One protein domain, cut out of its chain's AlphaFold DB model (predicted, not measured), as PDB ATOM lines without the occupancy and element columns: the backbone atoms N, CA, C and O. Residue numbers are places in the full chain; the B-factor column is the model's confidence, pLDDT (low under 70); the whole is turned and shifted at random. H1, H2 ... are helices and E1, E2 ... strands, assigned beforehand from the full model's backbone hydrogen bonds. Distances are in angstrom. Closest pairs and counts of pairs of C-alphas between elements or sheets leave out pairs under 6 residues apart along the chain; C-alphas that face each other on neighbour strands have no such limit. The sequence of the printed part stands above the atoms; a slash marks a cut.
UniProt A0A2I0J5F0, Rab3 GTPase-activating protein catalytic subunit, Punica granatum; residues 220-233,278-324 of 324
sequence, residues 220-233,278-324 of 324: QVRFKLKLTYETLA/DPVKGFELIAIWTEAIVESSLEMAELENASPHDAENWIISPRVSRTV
ATOM      1  N   GLN A 220     -39.484   5.281 -41.620       83.88
ATOM      2  CA  GLN A 220     -38.762   4.142 -41.083       83.88
ATOM      3  C   GLN A 220     -39.129   3.981 -39.604       83.88
ATOM      4  O   GLN A 220     -38.687   4.758 -38.751       83.88
ATOM      5  N   VAL A 221     -39.972   2.996 -39.295       85.38
ATOM      6  CA  VAL A 221     -40.465   2.750 -37.938       85.38
ATOM      7  C   VAL A 221     -39.640   1.652 -37.293       85.38
ATOM      8  O   VAL A 221     -39.617   0.512 -37.748       85.38
ATOM      9  N   ARG A 222     -38.964   2.011 -36.201       88.19
ATOM     10  CA  ARG A 222     -38.271   1.059 -35.337       88.19
ATOM     11  C   ARG A 222     -39.208   0.612 -34.229       88.19
ATOM     12  O   ARG A 222     -39.738   1.454 -33.505       88.19
ATOM     13  N   PHE A 223     -39.351  -0.690 -34.046       85.38
ATOM     14  CA  PHE A 223     -40.180  -1.250 -32.985       85.38
ATOM     15  C   PHE A 223     -39.527  -2.493 -32.376       85.38
ATOM     16  O   PHE A 223     -38.530  -3.023 -32.872       85.38
ATOM     17  N   LYS A 224     -40.098  -2.914 -31.250       86.12
ATOM     18  CA  LYS A 224     -39.788  -4.164 -30.562       86.12
ATOM     19  C   LYS A 224     -41.085  -4.930 -30.409       86.12
ATOM     20  O   LYS A 224     -42.103  -4.316 -30.089       86.12
ATOM     21  N   LEU A 225     -41.039  -6.238 -30.597       85.69
ATOM     22  CA  LEU A 225     -42.222  -7.083 -30.537       85.69
ATOM     23  C   LEU A 225     -41.973  -8.255 -29.595       85.69
ATOM     24  O   LEU A 225     -40.920  -8.887 -29.639       85.69
ATOM     25  N   LYS A 226     -42.957  -8.527 -28.742       86.25
ATOM     26  CA  LYS A 226     -43.022  -9.711 -27.891       86.25
ATOM     27  C   LYS A 226     -44.368 -10.371 -28.155       86.25
ATOM     28  O   LYS A 226     -45.395  -9.791 -27.814       86.25
ATOM     29  N   LEU A 227     -44.352 -11.545 -28.773       85.81
ATOM     30  CA  LEU A 227     -45.545 -12.357 -28.989       85.81
ATOM     31  C   LEU A 227     -45.561 -13.485 -27.964       85.81
ATOM     32  O   LEU A 227     -44.566 -14.193 -27.799       85.81
ATOM     33  N   THR A 228     -46.688 -13.630 -27.276       86.31
ATOM     34  CA  THR A 228     -46.933 -14.731 -26.345       86.31
ATOM     35  C   THR A 228     -47.934 -15.675 -26.990       86.31
ATOM     36  O   THR A 228     -49.071 -15.291 -27.256       86.31
ATOM     37  N   TYR A 229     -47.503 -16.904 -27.245       85.44
ATOM     38  CA  TYR A 229     -48.341 -17.987 -27.732       85.44
ATOM     39  C   TYR A 229     -48.655 -18.908 -26.563       85.44
ATOM     40  O   TYR A 229     -47.753 -19.385 -25.874       85.44
ATOM     41  N   GLU A 230     -49.932 -19.183 -26.353       84.50
ATOM     42  CA  GLU A 230     -50.380 -20.112 -25.327       84.50
ATOM     43  C   GLU A 230     -50.965 -21.348 -25.999       84.50
ATOM     44  O   GLU A 230     -51.750 -21.243 -26.945       84.50
ATOM     45  N   THR A 231     -50.602 -22.533 -25.508       81.88
ATOM     46  CA  THR A 231     -51.374 -23.729 -25.840       81.88
ATOM     47  C   THR A 231     -52.785 -23.540 -25.305       81.88
ATOM     48  O   THR A 231     -52.951 -23.183 -24.133       81.88
ATOM     49  N   LEU A 232     -53.785 -23.804 -26.145       72.31
ATOM     50  CA  LEU A 232     -55.165 -23.907 -25.688       72.31
ATOM     51  C   LEU A 232     -55.202 -24.883 -24.511       72.31
ATOM     52  O   LEU A 232     -54.540 -25.925 -24.551       72.31
ATOM     53  N   ALA A 233     -55.924 -24.518 -23.451       62.78
ATOM     54  CA  ALA A 233     -56.227 -25.479 -22.405       62.78
ATOM     55  C   ALA A 233     -56.876 -26.684 -23.089       62.78
ATOM     56  O   ALA A 233     -57.733 -26.507 -23.957       62.78
ATOM     57  N   ASP A 278     -53.277 -32.636 -13.713       66.69
ATOM     58  CA  ASP A 278     -51.945 -32.415 -14.278       66.69
ATOM     59  C   ASP A 278     -51.443 -31.032 -13.826       66.69
ATOM     60  O   ASP A 278     -52.103 -30.010 -14.079       66.69
ATOM     61  N   PRO A 279     -50.309 -30.967 -13.102       70.75
ATOM     62  CA  PRO A 279     -49.768 -29.695 -12.672       70.75
ATOM     63  C   PRO A 279     -49.433 -28.803 -13.865       70.75
ATOM     64  O   PRO A 279     -49.402 -27.592 -13.690       70.75
ATOM     65  N   VAL A 280     -49.200 -29.344 -15.063       74.88
ATOM     66  CA  VAL A 280     -48.918 -28.579 -16.279       74.88
ATOM     67  C   VAL A 280     -50.174 -28.516 -17.150       74.88
ATOM     68  O   VAL A 280     -50.508 -29.453 -17.859       74.88
ATOM     69  N   LYS A 281     -50.848 -27.361 -17.159       76.88
ATOM     70  CA  LYS A 281     -52.054 -27.126 -17.983       76.88
ATOM     71  C   LYS A 281     -51.740 -26.737 -19.433       76.88
ATOM     72  O   LYS A 281     -52.651 -26.484 -20.214       76.88
ATOM     73  N   GLY A 282     -50.459 -26.641 -19.784       82.31
ATOM     74  CA  GLY A 282     -50.012 -26.267 -21.118       82.31
ATOM     75  C   GLY A 282     -48.613 -25.662 -21.144       82.31
ATOM     76  O   GLY A 282     -47.903 -25.648 -20.137       82.31
ATOM     77  N   PHE A 283     -48.236 -25.117 -22.295       84.19
ATOM     78  CA  PHE A 283     -46.990 -24.388 -22.497       84.19
ATOM     79  C   PHE A 283     -47.273 -22.966 -22.979       84.19
ATOM     80  O   PHE A 283     -48.210 -22.707 -23.733       84.19
ATOM     81  N   GLU A 284     -46.436 -22.044 -22.533       88.50
ATOM     82  CA  GLU A 284     -46.364 -20.674 -23.012       88.50
ATOM     83  C   GLU A 284     -45.056 -20.524 -23.792       88.50
ATOM     84  O   GLU A 284     -43.984 -20.856 -23.283       88.50
ATOM     85  N   LEU A 285     -45.139 -20.055 -25.034       86.94
ATOM     86  CA  LEU A 285     -43.992 -19.701 -25.862       86.94
ATOM     87  C   LEU A 285     -43.956 -18.184 -26.018       86.94
ATOM     88  O   LEU A 285     -44.874 -17.583 -26.567       86.94
ATOM     89  N   ILE A 286     -42.868 -17.569 -25.581       87.62
ATOM     90  CA  ILE A 286     -42.609 -16.143 -25.739       87.62
ATOM     91  C   ILE A 286     -41.565 -15.980 -26.838       87.62
ATOM     92  O   ILE A 286     -40.442 -16.452 -26.676       87.62
ATOM     93  N   ALA A 287     -41.909 -15.290 -27.924       86.94
ATOM     94  CA  ALA A 287     -40.998 -14.936 -29.013       86.94
ATOM     95  C   ALA A 287     -40.728 -13.423 -29.011       86.94
ATOM     96  O   ALA A 287     -41.656 -12.623 -28.877       86.94
ATOM     97  N   ILE A 288     -39.456 -13.025 -29.115       86.25
ATOM     98  CA  ILE A 288     -39.004 -11.635 -28.961       86.25
ATOM     99  C   ILE A 288     -38.178 -11.199 -30.176       86.25
ATOM    100  O   ILE A 288     -37.146 -11.796 -30.489       86.25
ATOM    101  N   TRP A 289     -38.584 -10.079 -30.776       86.38
ATOM    102  CA  TRP A 289     -37.832  -9.311 -31.768       86.38
ATOM    103  C   TRP A 289     -37.346  -8.023 -31.102       86.38
ATOM    104  O   TRP A 289     -38.159  -7.188 -30.682       86.38
ATOM    105  N   THR A 290     -36.029  -7.882 -30.916       80.38
ATOM    106  CA  THR A 290     -35.472  -6.825 -30.056       80.38
ATOM    107  C   THR A 290     -35.282  -5.510 -30.789       80.38
ATOM    108  O   THR A 290     -35.341  -4.458 -30.147       80.38
ATOM    109  N   GLU A 291     -35.083  -5.551 -32.104       82.94
ATOM    110  CA  GLU A 291     -35.007  -4.365 -32.942       82.94
ATOM    111  C   GLU A 291     -35.347  -4.716 -34.391       82.94
ATOM    112  O   GLU A 291     -34.539  -5.286 -35.118       82.94
ATOM    113  N   ALA A 292     -36.547  -4.335 -34.822       83.81
ATOM    114  CA  ALA A 292     -36.971  -4.465 -36.207       83.81
ATOM    115  C   ALA A 292     -37.311  -3.092 -36.784       83.81
ATOM    116  O   ALA A 292     -37.739  -2.173 -36.075       83.81
ATOM    117  N   ILE A 293     -37.060  -2.949 -38.080       88.12
ATOM    118  CA  ILE A 293     -37.288  -1.731 -38.839       88.12
ATOM    119  C   ILE A 293     -38.220  -2.076 -39.991       88.12
ATOM    120  O   ILE A 293     -37.931  -3.003 -40.740       88.12
ATOM    121  N   VAL A 294     -39.304  -1.322 -40.115       86.56
ATOM    122  CA  VAL A 294     -40.307  -1.478 -41.174       86.56
ATOM    123  C   VAL A 294     -40.625  -0.139 -41.810       86.56
ATOM    124  O   VAL A 294     -40.592   0.906 -41.151       86.56
ATOM    125  N   GLU A 295     -40.933  -0.188 -43.098       86.44
ATOM    126  CA  GLU A 295     -41.208   0.985 -43.929       86.44
ATOM    127  C   GLU A 295     -42.654   1.007 -44.447       86.44
ATOM    128  O   GLU A 295     -43.132   2.033 -44.941       86.44
ATOM    129  N   SER A 296     -43.387  -0.105 -44.311       86.31
ATOM    130  CA  SER A 296     -44.763  -0.222 -44.793       86.31
ATOM    131  C   SER A 296     -45.682  -1.023 -43.865       86.31
ATOM    132  O   SER A 296     -45.241  -1.811 -43.028       86.31
ATOM    133  N   SER A 297     -46.990  -0.823 -44.041       86.31
ATOM    134  CA  SER A 297     -48.027  -1.571 -43.323       86.31
ATOM    135  C   SER A 297     -48.031  -3.059 -43.712       86.31
ATOM    136  O   SER A 297     -48.255  -3.914 -42.860       86.31
ATOM    137  N   LEU A 298     -47.695  -3.373 -44.969       87.31
ATOM    138  CA  LEU A 298     -47.585  -4.741 -45.481       87.31
ATOM    139  C   LEU A 298     -46.463  -5.523 -44.790       87.31
ATOM    140  O   LEU A 298     -46.691  -6.646 -44.357       87.31
ATOM    141  N   GLU A 299     -45.286  -4.914 -44.613       88.25
ATOM    142  CA  GLU A 299     -44.175  -5.544 -43.881       88.25
ATOM    143  C   GLU A 299     -44.553  -5.849 -42.424       88.25
ATOM    144  O   GLU A 299     -44.158  -6.880 -41.880       88.25
ATOM    145  N   MET A 300     -45.362  -4.989 -41.791       87.75
ATOM    146  CA  MET A 300     -45.884  -5.260 -40.449       87.75
ATOM    147  C   MET A 300     -46.843  -6.451 -40.414       87.75
ATOM    148  O   MET A 300     -46.769  -7.252 -39.483       87.75
ATOM    149  N   ALA A 301     -47.710  -6.591 -41.417       88.62
ATOM    150  CA  ALA A 301     -48.603  -7.743 -41.530       88.62
ATOM    151  C   ALA A 301     -47.827  -9.047 -41.791       88.62
ATOM    152  O   ALA A 301     -48.160 -10.089 -41.227       88.62
ATOM    153  N   GLU A 302     -46.778  -9.005 -42.615       88.94
ATOM    154  CA  GLU A 302     -45.905 -10.161 -42.850       88.94
ATOM    155  C   GLU A 302     -45.196 -10.598 -41.567       88.94
ATOM    156  O   GLU A 302     -45.151 -11.788 -41.263       88.94
ATOM    157  N   LEU A 303     -44.703  -9.641 -40.779       86.56
ATOM    158  CA  LEU A 303     -44.026  -9.931 -39.522       86.56
ATOM    159  C   LEU A 303     -44.969 -10.462 -38.436       86.56
ATOM    160  O   LEU A 303     -44.592 -11.359 -37.690       86.56
ATOM    161  N   GLU A 304     -46.196  -9.942 -38.347       86.69
ATOM    162  CA  GLU A 304     -47.216 -10.467 -37.427       86.69
ATOM    163  C   GLU A 304     -47.464 -11.967 -37.656       86.69
ATOM    164  O   GLU A 304     -47.691 -12.718 -36.709       86.69
ATOM    165  N   ASN A 305     -47.364 -12.401 -38.916       86.06
ATOM    166  CA  ASN A 305     -47.557 -13.785 -39.343       86.06
ATOM    167  C   ASN A 305     -46.239 -14.566 -39.517       86.06
ATOM    168  O   ASN A 305     -46.265 -15.707 -39.990       86.06
ATOM    169  N   ALA A 306     -45.091 -13.978 -39.165       85.12
ATOM    170  CA  ALA A 306     -43.795 -14.635 -39.274       85.12
ATOM    171  C   ALA A 306     -43.678 -15.808 -38.291       85.12
ATOM    172  O   ALA A 306     -44.348 -15.867 -37.255       85.12
ATOM    173  N   SER A 307     -42.807 -16.768 -38.610       84.69
ATOM    174  CA  SER A 307     -42.613 -17.914 -37.729       84.69
ATOM    175  C   SER A 307     -41.927 -17.476 -36.431       84.69
ATOM    176  O   SER A 307     -40.950 -16.729 -36.483       84.69
ATOM    177  N   PRO A 308     -42.320 -18.015 -35.260       83.62
ATOM    178  CA  PRO A 308     -41.565 -17.824 -34.020       83.62
ATOM    179  C   PRO A 308     -40.098 -18.275 -34.118       83.62
ATOM    180  O   PRO A 308     -39.271 -17.844 -33.319       83.62
ATOM    181  N   HIS A 309     -39.757 -19.131 -35.090       82.56
ATOM    182  CA  HIS A 309     -38.375 -19.525 -35.375       82.56
ATOM    183  C   HIS A 309     -37.506 -18.382 -35.908       82.56
ATOM    184  O   HIS A 309     -36.291 -18.426 -35.729       82.56
ATOM    185  N   ASP A 310     -38.118 -17.375 -36.528       83.75
ATOM    186  CA  ASP A 310     -37.429 -16.201 -37.062       83.75
ATOM    187  C   ASP A 310     -37.177 -15.139 -35.971       83.75
ATOM    188  O   ASP A 310     -36.567 -14.102 -36.236       83.75
ATOM    189  N   ALA A 311     -37.638 -15.381 -34.737       82.56
ATOM    190  CA  ALA A 311     -37.397 -14.507 -33.596       82.56
ATOM    191  C   ALA A 311     -35.945 -14.588 -33.106       82.56
ATOM    192  O   ALA A 311     -35.333 -15.655 -33.065       82.56
ATOM    193  N   GLU A 312     -35.405 -13.456 -32.650       84.31
ATOM    194  CA  GLU A 312     -34.037 -13.387 -32.123       84.31
ATOM    195  C   GLU A 312     -33.870 -14.197 -30.836       84.31
ATOM    196  O   GLU A 312     -32.831 -14.815 -30.608       84.31
ATOM    197  N   ASN A 313     -34.891 -14.169 -29.977       84.31
ATOM    198  CA  ASN A 313     -34.924 -14.909 -28.728       84.31
ATOM    199  C   ASN A 313     -36.309 -15.517 -28.536       84.31
ATOM    200  O   ASN A 313     -37.320 -14.853 -28.759       84.31
ATOM    201  N   TRP A 314     -36.352 -16.754 -28.050       86.31
ATOM    202  CA  TRP A 314     -37.594 -17.391 -27.636       86.31
ATOM    203  C   TRP A 314     -37.400 -18.163 -26.333       86.31
ATOM    204  O   TRP A 314     -36.320 -18.683 -26.046       86.31
ATOM    205  N   ILE A 315     -38.449 -18.194 -25.517       86.19
ATOM    206  CA  ILE A 315     -38.480 -18.877 -24.224       86.19
ATOM    207  C   ILE A 315     -39.760 -19.698 -24.180       86.19
ATOM    208  O   ILE A 315     -40.828 -19.181 -24.494       86.19
ATOM    209  N   ILE A 316     -39.651 -20.963 -23.780       87.38
ATOM    210  CA  ILE A 316     -40.805 -21.817 -23.510       87.38
ATOM    211  C   ILE A 316     -40.893 -22.102 -22.011       87.38
ATOM    212  O   ILE A 316     -39.907 -22.505 -21.388       87.38
ATOM    213  N   SER A 317     -42.068 -21.890 -21.430       86.19
ATOM    214  CA  SER A 317     -42.353 -22.124 -20.015       86.19
ATOM    215  C   SER A 317     -43.580 -23.022 -19.855       86.19
ATOM    216  O   SER A 317     -44.589 -22.806 -20.525       86.19
ATOM    217  N   PRO A 318     -43.541 -24.033 -18.967       84.31
ATOM    218  CA  PRO A 318     -44.744 -24.775 -18.619       84.31
ATOM    219  C   PRO A 318     -45.693 -23.873 -17.822       84.31
ATOM    220  O   PRO A 318     -45.284 -23.201 -16.870       84.31
ATOM    221  N   ARG A 319     -46.977 -23.883 -18.179       80.00
ATOM    222  CA  ARG A 319     -48.038 -23.249 -17.396       80.00
ATOM    223  C   ARG A 319     -48.429 -24.183 -16.270       80.00
ATOM    224  O   ARG A 319     -49.193 -25.126 -16.465       80.00
ATOM    225  N   VAL A 320     -47.895 -23.908 -15.090       75.00
ATOM    226  CA  VAL A 320     -48.220 -24.693 -13.903       75.00
ATOM    227  C   VAL A 320     -49.545 -24.201 -13.318       75.00
ATOM    228  O   VAL A 320     -49.741 -22.992 -13.152       75.00
ATOM    229  N   SER A 321     -50.460 -25.116 -13.007       64.06
ATOM    230  CA  SER A 321     -51.658 -24.807 -12.238       64.06
ATOM    231  C   SER A 321     -51.224 -24.220 -10.894       64.06
ATOM    232  O   SER A 321     -50.427 -24.800 -10.157       64.06
ATOM    233  N   ARG A 322     -51.685 -23.004 -10.578       54.16
ATOM    234  CA  ARG A 322     -51.485 -22.460  -9.232       54.16
ATOM    235  C   ARG A 322     -52.326 -23.310  -8.289       54.16
ATOM    236  O   ARG A 322     -53.521 -23.071  -8.162       54.16
ATOM    237  N   THR A 323     -51.705 -24.301  -7.660       45.72
ATOM    238  CA  THR A 323     -52.258 -24.961  -6.479       45.72
ATOM    239  C   THR A 323     -52.473 -23.881  -5.422       45.72
ATOM    240  O   THR A 323     -51.499 -23.298  -4.935       45.72
ATOM    241  N   VAL A 324     -53.741 -23.558  -5.162       35.97
ATOM    242  CA  VAL A 324     -54.177 -22.800  -3.980       35.97
ATOM    243  C   VAL A 324     -54.059 -23.704  -2.763       35.97
ATOM    244  O   VAL A 324     -54.428 -24.892  -2.886       35.97
TER     245      VAL A 324
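AT A GLANCE: This is residues 220 to 233 and 278 to 324 of the 324 residues of the protein "Rab3 GTPase-activating protein catalytic subunit" of Punica granatum (UniProt A0A2I0J5F0). Picture a long, narrow, twisted ribbon of three strands, with the long strand E2 in the middle, E1 along one edge and E3 along the other. One short helix, H1, folds back beside the strands near the end where E1 begins and E2 ends, on one face of the sheet at a height of 8.2 A but over none of the strands, only just, with 2 of its C-alphas falling on E1; no named helix is on the opposite face. The printed part has 61 residues, with E1, E2, H1 and E3 in that order along the chain; the sheet runs E1, E2, E3, antiparallel throughout, and the class is mostly strand. The whole is loose, with a radius of gyration of the C-alphas of 14.8 A, and a rod spanning 48 by 20 by 18 A.

IN THESE COORDINATES: Find C-alpha 280 at (-48.918, -28.579, -16.279); from there E2, residues 280 to 294, runs 37.8 A and bends by 68 degrees at residue 291. E1, residues 221 to 230, starts at (-40.465, 2.750, -37.938) and covers 27.9 A. E3, residues 313 to 320, covers 22.2 A and ends at (-48.220, -24.693, -13.903). H1 is residues 297 to 304.

HOW THE PARTS SIT: Look first at E1 and E2, antiparallel at 170 degrees: N 225 and O 289 are within hydrogen-bond range at 3.0 A. On E2's other side, E3 is antiparallel at 158 degrees, with N 284 and O 317 at 2.8 A. H1 is on the sheet at a height of 8.2 A, only just over none of its strands, with 2 C-alphas falling on E1. The closest C-alphas of E2 and H1, Val 294 and Met 300, are 6.8 A apart. In H1 every O i to N i+4 pair is within hydrogen-bond range.

THE WHOLE: The C-alphas farthest apart, Gln 220 and Val 324, are 48.4 A apart. Residues 234 to 277 are not printed; C-alphas 233 and 278 stand 11.5 A apart across this cut, in the link E1 to E2. The link E2 to H1 is tight, and H1 to E3 is short. Look for pLDDT under 70 at residues 233, 278 and 321 to 324.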